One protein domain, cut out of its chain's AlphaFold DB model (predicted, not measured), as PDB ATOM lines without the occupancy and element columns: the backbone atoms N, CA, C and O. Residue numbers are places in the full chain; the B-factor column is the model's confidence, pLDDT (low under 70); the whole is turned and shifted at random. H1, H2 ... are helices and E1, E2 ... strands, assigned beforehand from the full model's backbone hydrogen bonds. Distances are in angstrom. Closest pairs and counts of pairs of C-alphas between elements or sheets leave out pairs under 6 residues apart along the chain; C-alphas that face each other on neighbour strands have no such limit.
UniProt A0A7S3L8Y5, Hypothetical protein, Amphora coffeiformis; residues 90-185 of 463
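AT A GLANCE: This is residues 90 to 185 of the 463 residues of the protein "Hypothetical protein" of Amphora coffeiformis (UniProt A0A7S3L8Y5). A twisted sheet of five strands has one face covered by H1, H2 and residues 164 to 171 of H3, and its other face bare: two layers. The rest of H3 runs past the sheet, and its residues 176 to 185 stick out as an arm. The printed part has 96 residues, with five named strands and three named helices in the order E1 E2 H1 E3 E4 H2 E5 H3, class mixed. The sheet runs E3 E4 E2 E1 E5 and is mixed. The whole is compact, radius of gyration of the C-alphas 14.2 A, yet elongated, spanning 51 by 28 by 22 A.

HOW THE PARTS SIT: Start with the hairpin of E1, residues 91 to 96, and E2, residues 101 to 106, antiparallel, with N 94 and O 103 2.8 A apart. H1, residues 114 to 124, is on the sheet at a height of 9.3 A. Next comes the hairpin of E3, residues 128 to 130, and E4, residues 135 to 138, with N 129 to O 137 at 2.8 A; E4 is antiparallel to E2, N 104 to O 136 at 2.8 A. H2, residues 142 to 152, is over E1 at a height of 8.1 A. E5, residues 158 to 160, is parallel to E1, N 93 to O 159 at 2.8 A. E2, H1, E3 and E4, H2, E5 are split strand-helix-strand units, their same-way strands not neighbours, each with a right-handed crossover. H3, residues 164 to 185, touches H2 with residues 164 to 169 alone, closest C-alphas Ser 168 and Val 142, 5.9 A, at a steep tilt of 61 degrees. H1 and H2 only just touch, with 3 pairs of C-alphas within 8 A, closest Tyr 118 and Ala 152, 6.8 A; H1 and H3 are apart. In H1, H2 and H3 every O i to N i+4 pair is within hydrogen-bond range.

IN THESE COORDINATES: Find C-alpha 91 at (-20.279, -20.544, 19.577), where E1 begins its 15.9 A; E2 spans 16.5 A, H1 15.4 A and H2 15.2 A. H3 runs 31.8 A to C-alpha 185 at (-41.934, 2.705, -6.833).

THE WHOLE: The C-alphas farthest apart are those of Lys 112 and Leu 185, 50.6 A. The printed part has no cut, no link is long, and no printed residue is under 70 in pLDDT.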
ATOM      1  N   VAL A  90     -17.642 -23.311  22.449       94.44
ATOM      2  CA  VAL A  90     -18.969 -22.704  22.482       94.44
ATOM      3  C   VAL A  90     -19.009 -21.594  21.435       94.44
ATOM      4  O   VAL A  90     -18.078 -20.797  21.361       94.44
ATOM      5  N   VAL A  91     -20.052 -21.556  20.611       96.75
ATOM      6  CA  VAL A  91     -20.279 -20.544  19.577       96.75
ATOM      7  C   VAL A  91     -21.403 -19.626  20.039       96.75
ATOM      8  O   VAL A  91     -22.531 -20.077  20.209       96.75
ATOM      9  N   THR A  92     -21.115 -18.341  20.198       97.94
ATOM     10  CA  THR A  92     -22.112 -17.314  20.509       97.94
ATOM     11  C   THR A  92     -22.376 -16.471  19.270       97.94
ATOM     12  O   THR A  92     -21.439 -15.951  18.660       97.94
ATOM     13  N   LEU A  93     -23.643 -16.341  18.884       98.19
ATOM     14  CA  LEU A  93     -24.071 -15.506  17.767       98.19
ATOM     15  C   LEU A  93     -24.538 -14.132  18.253       98.19
ATOM     16  O   LEU A  93     -25.384 -14.034  19.141       98.19
ATOM     17  N   HIS A  94     -24.011 -13.086  17.630       98.00
ATOM     18  CA  HIS A  94     -24.383 -11.687  17.820       98.00
ATOM     19  C   HIS A  94     -24.955 -11.118  16.516       98.00
ATOM     20  O   HIS A  94     -24.792 -11.716  15.450       98.00
ATOM     21  N   TYR A  95     -25.586  -9.948  16.592       98.12
ATOM     22  CA  TYR A  95     -25.968  -9.159  15.424       98.12
ATOM     23  C   TYR A  95     -25.215  -7.831  15.435       98.12
ATOM     24  O   TYR A  95     -25.189  -7.161  16.467       98.12
ATOM     25  N   ASP A  96     -24.610  -7.459  14.309       96.94
ATOM     26  CA  ASP A  96     -24.040  -6.127  14.110       96.94
ATOM     27  C   ASP A  96     -24.971  -5.298  13.229       96.94
ATOM     28  O   ASP A  96     -25.089  -5.515  12.022       96.94
ATOM     29  N   GLU A  97     -25.616  -4.314  13.849       93.00
ATOM     30  CA  GLU A  97     -26.537  -3.399  13.180       93.00
ATOM     31  C   GLU A  97     -25.840  -2.520  12.134       93.00
ATOM     32  O   GLU A  97     -26.460  -2.147  11.138       93.00
ATOM     33  N   ARG A  98     -24.550  -2.202  12.324       93.44
ATOM     34  CA  ARG A  98     -23.796  -1.338  11.401       93.44
ATOM     35  C   ARG A  98     -23.415  -2.080  10.134       93.44
ATOM     36  O   ARG A  98     -23.533  -1.528   9.043       93.44
ATOM     37  N   ALA A  99     -22.946  -3.314  10.288       92.62
ATOM     38  CA  ALA A  99     -22.575  -4.170   9.169       92.62
ATOM     39  C   ALA A  99     -23.775  -4.926   8.564       92.62
ATOM     40  O   ALA A  99     -23.634  -5.517   7.496       92.62
ATOM     41  N   GLN A 100     -24.940  -4.889   9.225       94.31
ATOM     42  CA  GLN A 100     -26.151  -5.647   8.884       94.31
ATOM     43  C   GLN A 100     -25.875  -7.143   8.685       94.31
ATOM     44  O   GLN A 100     -26.311  -7.758   7.709       94.31
ATOM     45  N   CYS A 101     -25.111  -7.731   9.605       96.50
ATOM     46  CA  CYS A 101     -24.686  -9.120   9.517       96.50
ATOM     47  C   CYS A 101     -24.697  -9.807  10.886       96.50
ATOM     48  O   CYS A 101     -24.658  -9.170  11.942       96.50
ATOM     49  N   ALA A 102     -24.758 -11.136  10.874       97.69
ATOM     50  CA  ALA A 102     -24.582 -11.929  12.079       97.69
ATOM     51  C   ALA A 102     -23.087 -12.150  12.347       97.69
ATOM     52  O   ALA A 102     -22.303 -12.374  11.430       97.69
ATOM     53  N   ILE A 103     -22.685 -12.157  13.612       97.94
ATOM     54  CA  ILE A 103     -21.307 -12.433  14.029       97.94
ATOM     55  C   ILE A 103     -21.296 -13.726  14.832       97.94
ATOM     56  O   ILE A 103     -22.064 -13.872  15.775       97.94
ATOM     57  N   ALA A 104     -20.388 -14.641  14.511       97.62
ATOM     58  CA  ALA A 104     -20.093 -15.811  15.323       97.62
ATOM     59  C   ALA A 104     -18.786 -15.630  16.098       97.62
ATOM     60  O   ALA A 104     -17.719 -15.424  15.508       97.62
ATOM     61  N   VAL A 105     -18.875 -15.768  17.421       97.38
ATOM     62  CA  VAL A 105     -17.739 -15.726  18.344       97.38
ATOM     63  C   VAL A 105     -17.556 -17.093  18.993       97.38
ATOM     64  O   VAL A 105     -18.478 -17.623  19.604       97.38
ATOM     65  N   MET A 106     -16.367 -17.677  18.875       95.88
ATOM     66  CA  MET A 106     -16.026 -18.943  19.524       95.88
ATOM     67  C   MET A 106     -15.320 -18.697  20.860       95.88
ATOM     68  O   MET A 106     -14.435 -17.848  20.945       95.88
ATOM     69  N   SER A 107     -15.652 -19.479  21.889       94.69
ATOM     70  CA  SER A 107     -15.059 -19.348  23.229       94.69
ATOM     71  C   SER A 107     -13.572 -19.705  23.284       94.69
ATOM     72  O   SER A 107     -12.851 -19.219  24.151       94.69
ATOM     73  N   GLN A 108     -13.099 -20.548  22.364       92.38
ATOM     74  CA  GLN A 108     -11.706 -20.978  22.279       92.38
ATOM     75  C   GLN A 108     -11.366 -21.480  20.865       92.38
ATOM     76  O   GLN A 108     -12.258 -21.932  20.136       92.38
ATOM     77  N   PRO A 109     -10.087 -21.423  20.452       87.81
ATOM     78  CA  PRO A 109      -9.696 -21.845  19.119       87.81
ATOM     79  C   PRO A 109      -9.739 -23.370  19.034       87.81
ATOM     80  O   PRO A 109      -9.142 -24.063  19.853       87.81
ATOM     81  N   CYS A 110     -10.425 -23.901  18.022       82.19
ATOM     82  CA  CYS A 110     -10.588 -25.343  17.845       82.19
ATOM     83  C   CYS A 110      -9.987 -25.803  16.507       82.19
ATOM     84  O   CYS A 110     -10.729 -26.084  15.567       82.19
ATOM     85  N   PRO A 111      -8.647 -25.877  16.379       70.31
ATOM     86  CA  PRO A 111      -7.959 -26.034  15.092       70.31
ATOM     87  C   PRO A 111      -8.275 -27.341  14.347       70.31
ATOM     88  O   PRO A 111      -7.973 -27.449  13.162       70.31
ATOM     89  N   LYS A 112      -8.874 -28.331  15.022       76.62
ATOM     90  CA  LYS A 112      -9.261 -29.627  14.439       76.62
ATOM     91  C   LYS A 112     -10.731 -30.001  14.678       76.62
ATOM     92  O   LYS A 112     -11.120 -31.127  14.395       76.62
ATOM     93  N   GLY A 113     -11.544 -29.085  15.210       81.44
ATOM     94  CA  GLY A 113     -12.946 -29.366  15.528       81.44
ATOM     95  C   GLY A 113     -13.914 -29.045  14.395       81.44
ATOM     96  O   GLY A 113     -13.636 -28.212  13.528       81.44
ATOM     97  N   VAL A 114     -15.096 -29.663  14.469       84.25
ATOM     98  CA  VAL A 114     -16.210 -29.500  13.516       84.25
ATOM     99  C   VAL A 114     -16.556 -28.019  13.286       84.25
ATOM    100  O   VAL A 114     -16.750 -27.609  12.144       84.25
ATOM    101  N   CYS A 115     -16.520 -27.187  14.336       86.88
ATOM    102  CA  CYS A 115     -16.778 -25.744  14.237       86.88
ATOM    103  C   CYS A 115     -15.782 -25.018  13.318       86.88
ATOM    104  O   CYS A 115     -16.184 -24.219  12.476       86.88
ATOM    105  N   SER A 116     -14.480 -25.307  13.445       86.56
ATOM    106  CA  SER A 116     -13.451 -24.642  12.633       86.56
ATOM    107  C   SER A 116     -13.555 -25.044  11.166       86.56
ATOM    108  O   SER A 116     -13.350 -24.206  10.286       86.56
ATOM    109  N   VAL A 117     -13.898 -26.305  10.886       90.88
ATOM    110  CA  VAL A 117     -14.129 -26.782   9.514       90.88
ATOM    111  C   VAL A 117     -15.340 -26.077   8.906       90.88
ATOM    112  O   VAL A 117     -15.218 -25.508   7.825       90.88
ATOM    113  N   TYR A 118     -16.467 -26.020   9.627       94.75
ATOM    114  CA  TYR A 118     -17.682 -25.340   9.172       94.75
ATOM    115  C   TYR A 118     -17.427 -23.875   8.785       94.75
ATOM    116  O   TYR A 118     -17.721 -23.473   7.656       94.75
ATOM    117  N   PHE A 119     -16.822 -23.082   9.676       95.06
ATOM    118  CA  PHE A 119     -16.561 -21.671   9.381       95.06
ATOM    119  C   PHE A 119     -15.512 -21.479   8.281       95.06
ATOM    120  O   PHE A 119     -15.645 -20.569   7.467       95.06
ATOM    121  N   THR A 120     -14.508 -22.358   8.188       94.12
ATOM    122  CA  THR A 120     -13.543 -22.324   7.075       94.12
ATOM    123  C   THR A 120     -14.237 -22.578   5.736       94.12
ATOM    124  O   THR A 120     -13.975 -21.859   4.774       94.12
ATOM    125  N   CYS A 121     -15.178 -23.525   5.677       94.62
ATOM    126  CA  CYS A 121     -15.991 -23.759   4.485       94.62
ATOM    127  C   CYS A 121     -16.867 -22.546   4.136       94.62
ATOM    128  O   CYS A 121     -16.897 -22.144   2.975       94.62
ATOM    129  N   ARG A 122     -17.532 -21.917   5.115       96.25
ATOM    130  CA  ARG A 122     -18.349 -20.705   4.886       96.25
ATOM    131  C   ARG A 122     -17.523 -19.544   4.326       96.25
ATOM    132  O   ARG A 122     -18.000 -18.840   3.437       96.25
ATOM    133  N   VAL A 123     -16.282 -19.393   4.799       97.19
ATOM    134  CA  VAL A 123     -15.320 -18.399   4.296       97.19
ATOM    135  C   VAL A 123     -14.885 -18.722   2.866       97.19
ATOM    136  O   VAL A 123     -14.886 -17.838   2.017       97.19
ATOM    137  N   GLN A 124     -14.574 -19.985   2.562       96.00
ATOM    138  CA  GLN A 124     -14.241 -20.415   1.195       96.00
ATOM    139  C   GLN A 124     -15.408 -20.226   0.214       96.00
ATOM    140  O   GLN A 124     -15.182 -19.936  -0.956       96.00
ATOM    141  N   GLN A 125     -16.649 -20.357   0.691       95.19
ATOM    142  CA  GLN A 125     -17.869 -20.095  -0.081       95.19
ATOM    143  C   GLN A 125     -18.166 -18.599  -0.263       95.19
ATOM    144  O   GLN A 125     -19.100 -18.255  -0.979       95.19
ATOM    145  N   GLY A 126     -17.420 -17.714   0.404       96.31
ATOM    146  CA  GLY A 126     -17.668 -16.273   0.381       96.31
ATOM    147  C   GLY A 126     -18.911 -15.834   1.157       96.31
ATOM    148  O   GLY A 126     -19.327 -14.700   0.994       96.31
ATOM    149  N   THR A 127     -19.479 -16.711   1.994       96.38
ATOM    150  CA  THR A 127     -20.677 -16.442   2.825       96.38
ATOM    151  C   THR A 127     -20.346 -16.046   4.268       96.38
ATOM    152  O   THR A 127     -21.227 -15.932   5.124       96.38
ATOM    153  N   ALA A 128     -19.052 -15.935   4.566       97.38
ATOM    154  CA  ALA A 128     -18.527 -15.491   5.842       97.38
ATOM    155  C   ALA A 128     -17.161 -14.823   5.651       97.38
ATOM    156  O   ALA A 128     -16.404 -15.173   4.743       97.38
ATOM    157  N   ARG A 129     -16.803 -13.911   6.554       97.50
ATOM    158  CA  ARG A 129     -15.490 -13.264   6.621       97.50
ATOM    159  C   ARG A 129     -14.833 -13.587   7.949       97.50
ATOM    160  O   ARG A 129     -15.402 -13.387   9.017       97.50
ATOM    161  N   ARG A 130     -13.610 -14.108   7.886       96.94
ATOM    162  CA  ARG A 130     -12.823 -14.426   9.076       96.94
ATOM    163  C   ARG A 130     -11.974 -13.222   9.463       96.94
ATOM    164  O   ARG A 130     -11.097 -12.847   8.693       96.94
ATOM    165  N   HIS A 131     -12.167 -12.700  10.672       96.00
ATOM    166  CA  HIS A 131     -11.280 -11.663  11.225       96.00
ATOM    167  C   HIS A 131     -10.237 -12.241  12.173       96.00
ATOM    168  O   HIS A 131      -9.115 -11.752  12.238       96.00
ATOM    169  N   SER A 132     -10.573 -13.311  12.894       95.31
ATOM    170  CA  SER A 132      -9.621 -13.992  13.774       95.31
ATOM    171  C   SER A 132      -9.889 -15.497  13.833       95.31
ATOM    172  O   SER A 132     -10.738 -16.033  13.127       95.31
ATOM    173  N   ALA A 133      -9.136 -16.232  14.654       92.38
ATOM    174  CA  ALA A 133      -9.447 -17.636  14.923       92.38
ATOM    175  C   ALA A 133     -10.726 -17.830  15.751       92.38
ATOM    176  O   ALA A 133     -11.167 -18.965  15.868       92.38
ATOM    177  N   LEU A 134     -11.288 -16.761  16.321       95.75
ATOM    178  CA  LEU A 134     -12.459 -16.802  17.198       95.75
ATOM    179  C   LEU A 134     -13.635 -15.987  16.668       95.75
ATOM    180  O   LEU A 134     -14.724 -16.133  17.196       95.75
ATOM    181  N   TYR A 135     -13.427 -15.136  15.665       96.56
ATOM    182  CA  TYR A 135     -14.413 -14.164  15.205       96.56
ATOM    183  C   TYR A 135     -14.655 -14.306  13.706       96.56
ATOM    184  O   TYR A 135     -13.718 -14.204  12.898       96.56
ATOM    185  N   TYR A 136     -15.926 -14.482  13.356       97.69
ATOM    186  CA  TYR A 136     -16.407 -14.613  11.989       97.69
ATOM    187  C   TYR A 136     -17.636 -13.729  11.788       97.69
ATOM    188  O   TYR A 136     -18.591 -13.820  12.548       97.69
ATOM    189  N   GLU A 137     -17.633 -12.920  10.738       97.88
ATOM    190  CA  GLU A 137     -18.840 -12.268  10.224       97.88
ATOM    191  C   GLU A 137     -19.523 -13.209   9.240       97.88
ATOM    192  O   GLU A 137     -18.855 -13.836   8.418       97.88
ATOM    193  N   LEU A 138     -20.839 -13.333   9.330       97.69
ATOM    194  CA  LEU A 138     -21.667 -14.230   8.536       97.69
ATOM    195  C   LEU A 138     -22.681 -13.408   7.746       97.69
ATOM    196  O   LEU A 138     -23.384 -12.573   8.313       97.69
ATOM    197  N   ASP A 139     -22.811 -13.693   6.454       95.62
ATOM    198  CA  ASP A 139     -23.761 -12.978   5.608       95.62
ATOM    199  C   ASP A 139     -25.202 -13.353   5.981       95.62
ATOM    200  O   ASP A 139     -25.566 -14.535   5.966       95.62
ATOM    201  N   GLY A 140     -26.030 -12.347   6.275       93.75
ATOM    202  CA  GLY A 140     -27.454 -12.493   6.591       93.75
ATOM    203  C   GLY A 140     -27.805 -12.282   8.067       93.75
ATOM    204  O   GLY A 140     -27.002 -11.801   8.863       93.75
ATOM    205  N   PHE A 141     -29.041 -12.640   8.419       96.81
ATOM    206  CA  PHE A 141     -29.643 -12.390   9.732       96.81
ATOM    207  C   PHE A 141     -29.411 -13.548  10.713       96.81
ATOM    208  O   PHE A 141     -29.209 -14.699  10.316       96.81
ATOM    209  N   VAL A 142     -29.464 -13.254  12.015       96.81
ATOM    210  CA  VAL A 142     -29.106 -14.190  13.096       96.81
ATOM    211  C   VAL A 142     -29.935 -15.469  13.066       96.81
ATOM    212  O   VAL A 142     -29.376 -16.542  13.273       96.81
ATOM    213  N   ARG A 143     -31.237 -15.391  12.775       94.75
ATOM    214  CA  ARG A 143     -32.143 -16.552  12.785       94.75
ATOM    215  C   ARG A 143     -31.733 -17.626  11.771       94.75
ATOM    216  O   ARG A 143     -31.613 -18.802  12.120       94.75
ATOM    217  N   ASP A 144     -31.431 -17.213  10.543       93.19
ATOM    218  CA  ASP A 144     -30.997 -18.122   9.479       93.19
ATOM    219  C   ASP A 144     -29.628 -18.735   9.796       93.19
ATOM    220  O   ASP A 144     -29.414 -19.942   9.626       93.19
ATOM    221  N   GLN A 145     -28.705 -17.918  10.321       96.31
ATOM    222  CA  GLN A 145     -27.375 -18.384  10.713       96.31
ATOM    223  C   GLN A 145     -27.426 -19.323  11.915       96.31
ATOM    224  O   GLN A 145     -26.715 -20.323  11.923       96.31
ATOM    225  N   PHE A 146     -28.290 -19.063  12.896       95.94
ATOM    226  CA  PHE A 146     -28.475 -19.919  14.065       95.94
ATOM    227  C   PHE A 146     -28.875 -21.329  13.646       95.94
ATOM    228  O   PHE A 146     -28.186 -22.288  13.990       95.94
ATOM    229  N   HIS A 147     -29.894 -21.466  12.795       93.94
ATOM    230  CA  HIS A 147     -30.299 -22.772  12.277       93.94
ATOM    231  C   HIS A 147     -29.235 -23.434  11.391       93.94
ATOM    232  O   HIS A 147     -29.155 -24.663  11.330       93.94
ATOM    233  N   ALA A 148     -28.429 -22.660  10.660       94.06
ATOM    234  CA  ALA A 148     -27.336 -23.203   9.858       94.06
ATOM    235  C   ALA A 148     -26.188 -23.732  10.736       94.06
ATOM    236  O   ALA A 148     -25.720 -24.852  10.522       94.06
ATOM    237  N   VAL A 149     -25.780 -22.966  11.749       94.38
ATOM    238  CA  VAL A 149     -24.708 -23.329  12.685       94.38
ATOM    239  C   VAL A 149     -25.150 -24.499  13.565       94.38
ATOM    240  O   VAL A 149     -24.405 -25.461  13.702       94.38
ATOM    241  N   GLN A 150     -26.381 -24.487  14.080       94.31
ATOM    242  CA  GLN A 150     -26.943 -25.557  14.917       94.31
ATOM    243  C   GLN A 150     -27.088 -26.900  14.177       94.31
ATOM    244  O   GLN A 150     -27.087 -27.954  14.804       94.31
ATOM    245  N   ARG A 151     -27.216 -26.890  12.842       91.25
ATOM    246  CA  ARG A 151     -27.214 -28.121  12.028       91.25
ATOM    247  C   ARG A 151     -25.812 -28.684  11.806       91.25
ATOM    248  O   ARG A 151     -25.666 -29.889  11.627       91.25
ATOM    249  N   ALA A 152     -24.805 -27.816  11.768       89.94
ATOM    250  CA  ALA A 152     -23.419 -28.196  11.516       89.94
ATOM    251  C   ALA A 152     -22.641 -28.514  12.802       89.94
ATOM    252  O   ALA A 152     -21.692 -29.294  12.777       89.94
ATOM    253  N   VAL A 153     -23.033 -27.903  13.916       90.12
ATOM    254  CA  VAL A 153     -22.385 -27.982  15.225       90.12
ATOM    255  C   VAL A 153     -23.365 -28.589  16.232       90.12
ATOM    256  O   VAL A 153     -24.574 -28.520  16.043       90.12
ATOM    257  N   GLN A 154     -22.866 -29.207  17.305       88.25
ATOM    258  CA  GLN A 154     -23.735 -29.764  18.341       88.25
ATOM    259  C   GLN A 154     -24.669 -28.672  18.908       88.25
ATOM    260  O   GLN A 154     -24.184 -27.632  19.348       88.25
ATOM    261  N   PRO A 155     -25.999 -28.887  18.944       89.56
ATOM    262  CA  PRO A 155     -26.952 -27.829  19.278       89.56
ATOM    263  C   PRO A 155     -26.718 -27.134  20.623       89.56
ATOM    264  O   PRO A 155     -26.982 -25.946  20.757       89.56
ATOM    265  N   HIS A 156     -26.207 -27.867  21.612       89.94
ATOM    266  CA  HIS A 156     -25.984 -27.366  22.968       89.94
ATOM    267  C   HIS A 156     -24.727 -26.495  23.114       89.94
ATOM    268  O   HIS A 156     -24.499 -25.955  24.190       89.94
ATOM    269  N   THR A 157     -23.905 -26.368  22.068       93.31
ATOM    270  CA  THR A 157     -22.726 -25.493  22.068       93.31
ATOM    271  C   THR A 157     -22.969 -24.196  21.299       93.31
ATOM    272  O   THR A 157     -22.024 -23.443  21.095       93.31
ATOM    273  N   VAL A 158     -24.192 -23.945  20.818       96.12
ATOM    274  CA  VAL A 158     -24.551 -22.739  20.062       96.12
ATOM    275  C   VAL A 158     -25.496 -21.893  20.908       96.12
ATOM    276  O   VAL A 158     -26.579 -22.344  21.269       96.12
ATOM    277  N   HIS A 159     -25.101 -20.660  21.205       96.94
ATOM    278  CA  HIS A 159     -25.894 -19.717  21.987       96.94
ATOM    279  C   HIS A 159     -26.156 -18.441  21.195       96.94
ATOM    280  O   HIS A 159     -25.375 -18.046  20.331       96.94
ATOM    281  N   LEU A 160     -27.259 -17.780  21.524       97.31
ATOM    282  CA  LEU A 160     -27.577 -16.439  21.054       97.31
ATOM    283  C   LEU A 160     -27.155 -15.442  22.131       97.31
ATOM    284  O   LEU A 160     -27.432 -15.654  23.313       97.31
ATOM    285  N   ALA A 161     -26.485 -14.365  21.737       96.88
ATOM    286  CA  ALA A 161     -26.255 -13.246  22.634       96.88
ATOM    287  C   ALA A 161     -27.587 -12.567  22.986       96.88
ATOM    288  O   ALA A 161     -28.518 -12.530  22.178       96.88
ATOM    289  N   VAL A 162     -27.670 -12.024  24.201       95.81
ATOM    290  CA  VAL A 162     -28.867 -11.321  24.688       95.81
ATOM    291  C   VAL A 162     -29.198 -10.161  23.744       95.81
ATOM    292  O   VAL A 162     -28.312  -9.382  23.399       95.81
ATOM    293  N   GLY A 163     -30.452 -10.082  23.290       94.44
ATOM    294  CA  GLY A 163     -30.940  -9.049  22.365       94.44
ATOM    295  C   GLY A 163     -30.538  -9.223  20.893       94.44
ATOM    296  O   GLY A 163     -31.098  -8.558  20.030       94.44
ATOM    297  N   ALA A 164     -29.630 -10.150  20.554       94.75
ATOM    298  CA  ALA A 164     -29.156 -10.301  19.173       94.75
ATOM    299  C   ALA A 164     -30.259 -10.743  18.198       94.75
ATOM    300  O   ALA A 164     -30.258 -10.329  17.039       94.75
ATOM    301  N   LEU A 165     -31.196 -11.580  18.657       95.81
ATOM    302  CA  LEU A 165     -32.323 -12.021  17.836       95.81
ATOM    303  C   LEU A 165     -33.302 -10.867  17.576       95.81
ATOM    304  O   LEU A 165     -33.680 -10.651  16.432       95.81
ATOM    305  N   GLU A 166     -33.635 -10.092  18.609       95.38
ATOM    306  CA  GLU A 166     -34.549  -8.947  18.517       95.38
ATOM    307  C   GLU A 166     -34.001  -7.862  17.580       95.38
ATOM    308  O   GLU A 166     -34.688  -7.467  16.636       95.38
ATOM    309  N   SER A 167     -32.738  -7.450  17.759       95.06
ATOM    310  CA  SER A 167     -32.077  -6.486  16.865       95.06
ATOM    311  C   SER A 167     -32.002  -6.995  15.421       95.06
ATOM    312  O   SER A 167     -32.237  -6.240  14.474       95.06
ATOM    313  N   SER A 168     -31.706  -8.285  15.230       97.44
ATOM    314  CA  SER A 168     -31.641  -8.889  13.897       97.44
ATOM    315  C   SER A 168     -33.007  -8.946  13.215       97.44
ATOM    316  O   SER A 168     -33.094  -8.659  12.022       97.44
ATOM    317  N   ASP A 169     -34.062  -9.328  13.936       95.62
ATOM    318  CA  ASP A 169     -35.417  -9.432  13.392       95.62
ATOM    319  C   ASP A 169     -35.974  -8.038  13.052       95.62
ATOM    320  O   ASP A 169     -36.574  -7.849  11.990       95.62
ATOM    321  N   ALA A 170     -35.708  -7.034  13.898       94.12
ATOM    322  CA  ALA A 170     -36.073  -5.644  13.634       94.12
ATOM    323  C   ALA A 170     -35.404  -5.110  12.355       94.12
ATOM    324  O   ALA A 170     -36.063  -4.518  11.494       94.12
ATOM    325  N   ALA A 171     -34.107  -5.378  12.178       93.50
ATOM    326  CA  ALA A 171     -33.384  -4.988  10.973       93.50
ATOM    327  C   ALA A 171     -33.862  -5.745   9.720       93.50
ATOM    328  O   ALA A 171     -33.993  -5.145   8.649       93.50
ATOM    329  N   GLN A 172     -34.184  -7.038   9.843       94.62
ATOM    330  CA  GLN A 172     -34.744  -7.832   8.747       94.62
ATOM    331  C   GLN A 172     -36.106  -7.292   8.300       94.62
ATOM    332  O   GLN A 172     -36.367  -7.171   7.099       94.62
ATOM    333  N   LEU A 173     -36.963  -6.921   9.252       93.25
ATOM    334  CA  LEU A 173     -38.254  -6.305   8.969       93.25
ATOM    335  C   LEU A 173     -38.080  -4.982   8.209       93.25
ATOM    336  O   LEU A 173     -38.721  -4.788   7.173       93.25
ATOM    337  N   ALA A 174     -37.185  -4.106   8.675       91.50
ATOM    338  CA  ALA A 174     -36.896  -2.828   8.024       91.50
ATOM    339  C   ALA A 174     -36.366  -3.019   6.590       91.50
ATOM    340  O   ALA A 174     -36.834  -2.358   5.657       91.50
ATOM    341  N   TYR A 175     -35.460  -3.980   6.387       92.12
ATOM    342  CA  TYR A 175     -34.945  -4.343   5.066       92.12
ATOM    343  C   TYR A 175     -36.064  -4.804   4.116       92.12
ATOM    344  O   TYR A 175     -36.185  -4.312   2.989       92.12
ATOM    345  N   LEU A 176     -36.940  -5.704   4.576       89.62
ATOM    346  CA  LEU A 176     -38.068  -6.199   3.780       89.62
ATOM    347  C   LEU A 176     -39.084  -5.094   3.461       89.62
ATOM    348  O   LEU A 176     -39.644  -5.062   2.359       89.62
ATOM    349  N   GLN A 177     -39.326  -4.171   4.394       88.75
ATOM    350  CA  GLN A 177     -40.188  -3.012   4.167       88.75
ATOM    351  C   GLN A 177     -39.608  -2.075   3.102       88.75
ATOM    352  O   GLN A 177     -40.335  -1.693   2.178       88.75
ATOM    353  N   ALA A 178     -38.309  -1.771   3.163       89.25
ATOM    354  CA  ALA A 178     -37.627  -0.953   2.162       89.25
ATOM    355  C   ALA A 178     -37.692  -1.592   0.764       89.25
ATOM    356  O   ALA A 178     -38.046  -0.925  -0.211       89.25
ATOM    357  N   GLN A 179     -37.466  -2.905   0.662       88.38
ATOM    358  CA  GLN A 179     -37.545  -3.625  -0.610       88.38
ATOM    359  C   GLN A 179     -38.969  -3.620  -1.196       88.38
ATOM    360  O   GLN A 179     -39.155  -3.439  -2.402       88.38
ATOM    361  N   ARG A 180     -39.999  -3.784  -0.352       82.06
ATOM    362  CA  ARG A 180     -41.405  -3.656  -0.774       82.06
ATOM    363  C   ARG A 180     -41.708  -2.244  -1.267       82.06
ATOM    364  O   ARG A 180     -42.397  -2.101  -2.273       82.06
ATOM    365  N   HIS A 181     -41.205  -1.218  -0.584       80.81
ATOM    366  CA  HIS A 181     -41.382   0.172  -0.995       80.81
ATOM    367  C   HIS A 181     -40.726   0.445  -2.356       80.81
ATOM    368  O   HIS A 181     -41.384   0.973  -3.252       80.81
ATOM    369  N   GLN A 182     -39.487  -0.010  -2.563       82.50
ATOM    370  CA  GLN A 182     -38.790   0.130  -3.842       82.50
ATOM    371  C   GLN A 182     -39.529  -0.577  -4.989       82.50
ATOM    372  O   GLN A 182     -39.754   0.033  -6.030       82.50
ATOM    373  N   LYS A 183     -40.000  -1.816  -4.786       76.56
ATOM    374  CA  LYS A 183     -40.803  -2.528  -5.797       76.56
ATOM    375  C   LYS A 183     -42.094  -1.785  -6.151       76.56
ATOM    376  O   LYS A 183     -42.488  -1.772  -7.314       76.56
ATOM    377  N   ARG A 184     -42.750  -1.140  -5.177       70.56
ATOM    378  CA  ARG A 184     -43.922  -0.287  -5.455       70.56
ATOM    379  C   ARG A 184     -43.537   0.899  -6.335       70.56
ATOM    380  O   ARG A 184     -44.242   1.158  -7.306       70.56
ATOM    381  N   LEU A 185     -42.427   1.576  -6.036       72.38
ATOM    382  CA  LEU A 185     -41.934   2.705  -6.833       72.38
ATOM    383  C   LEU A 185     -41.547   2.291  -8.258       72.38
ATOM    384  O   LEU A 185     -41.899   2.984  -9.208       72.38
TER     385      LEU A 185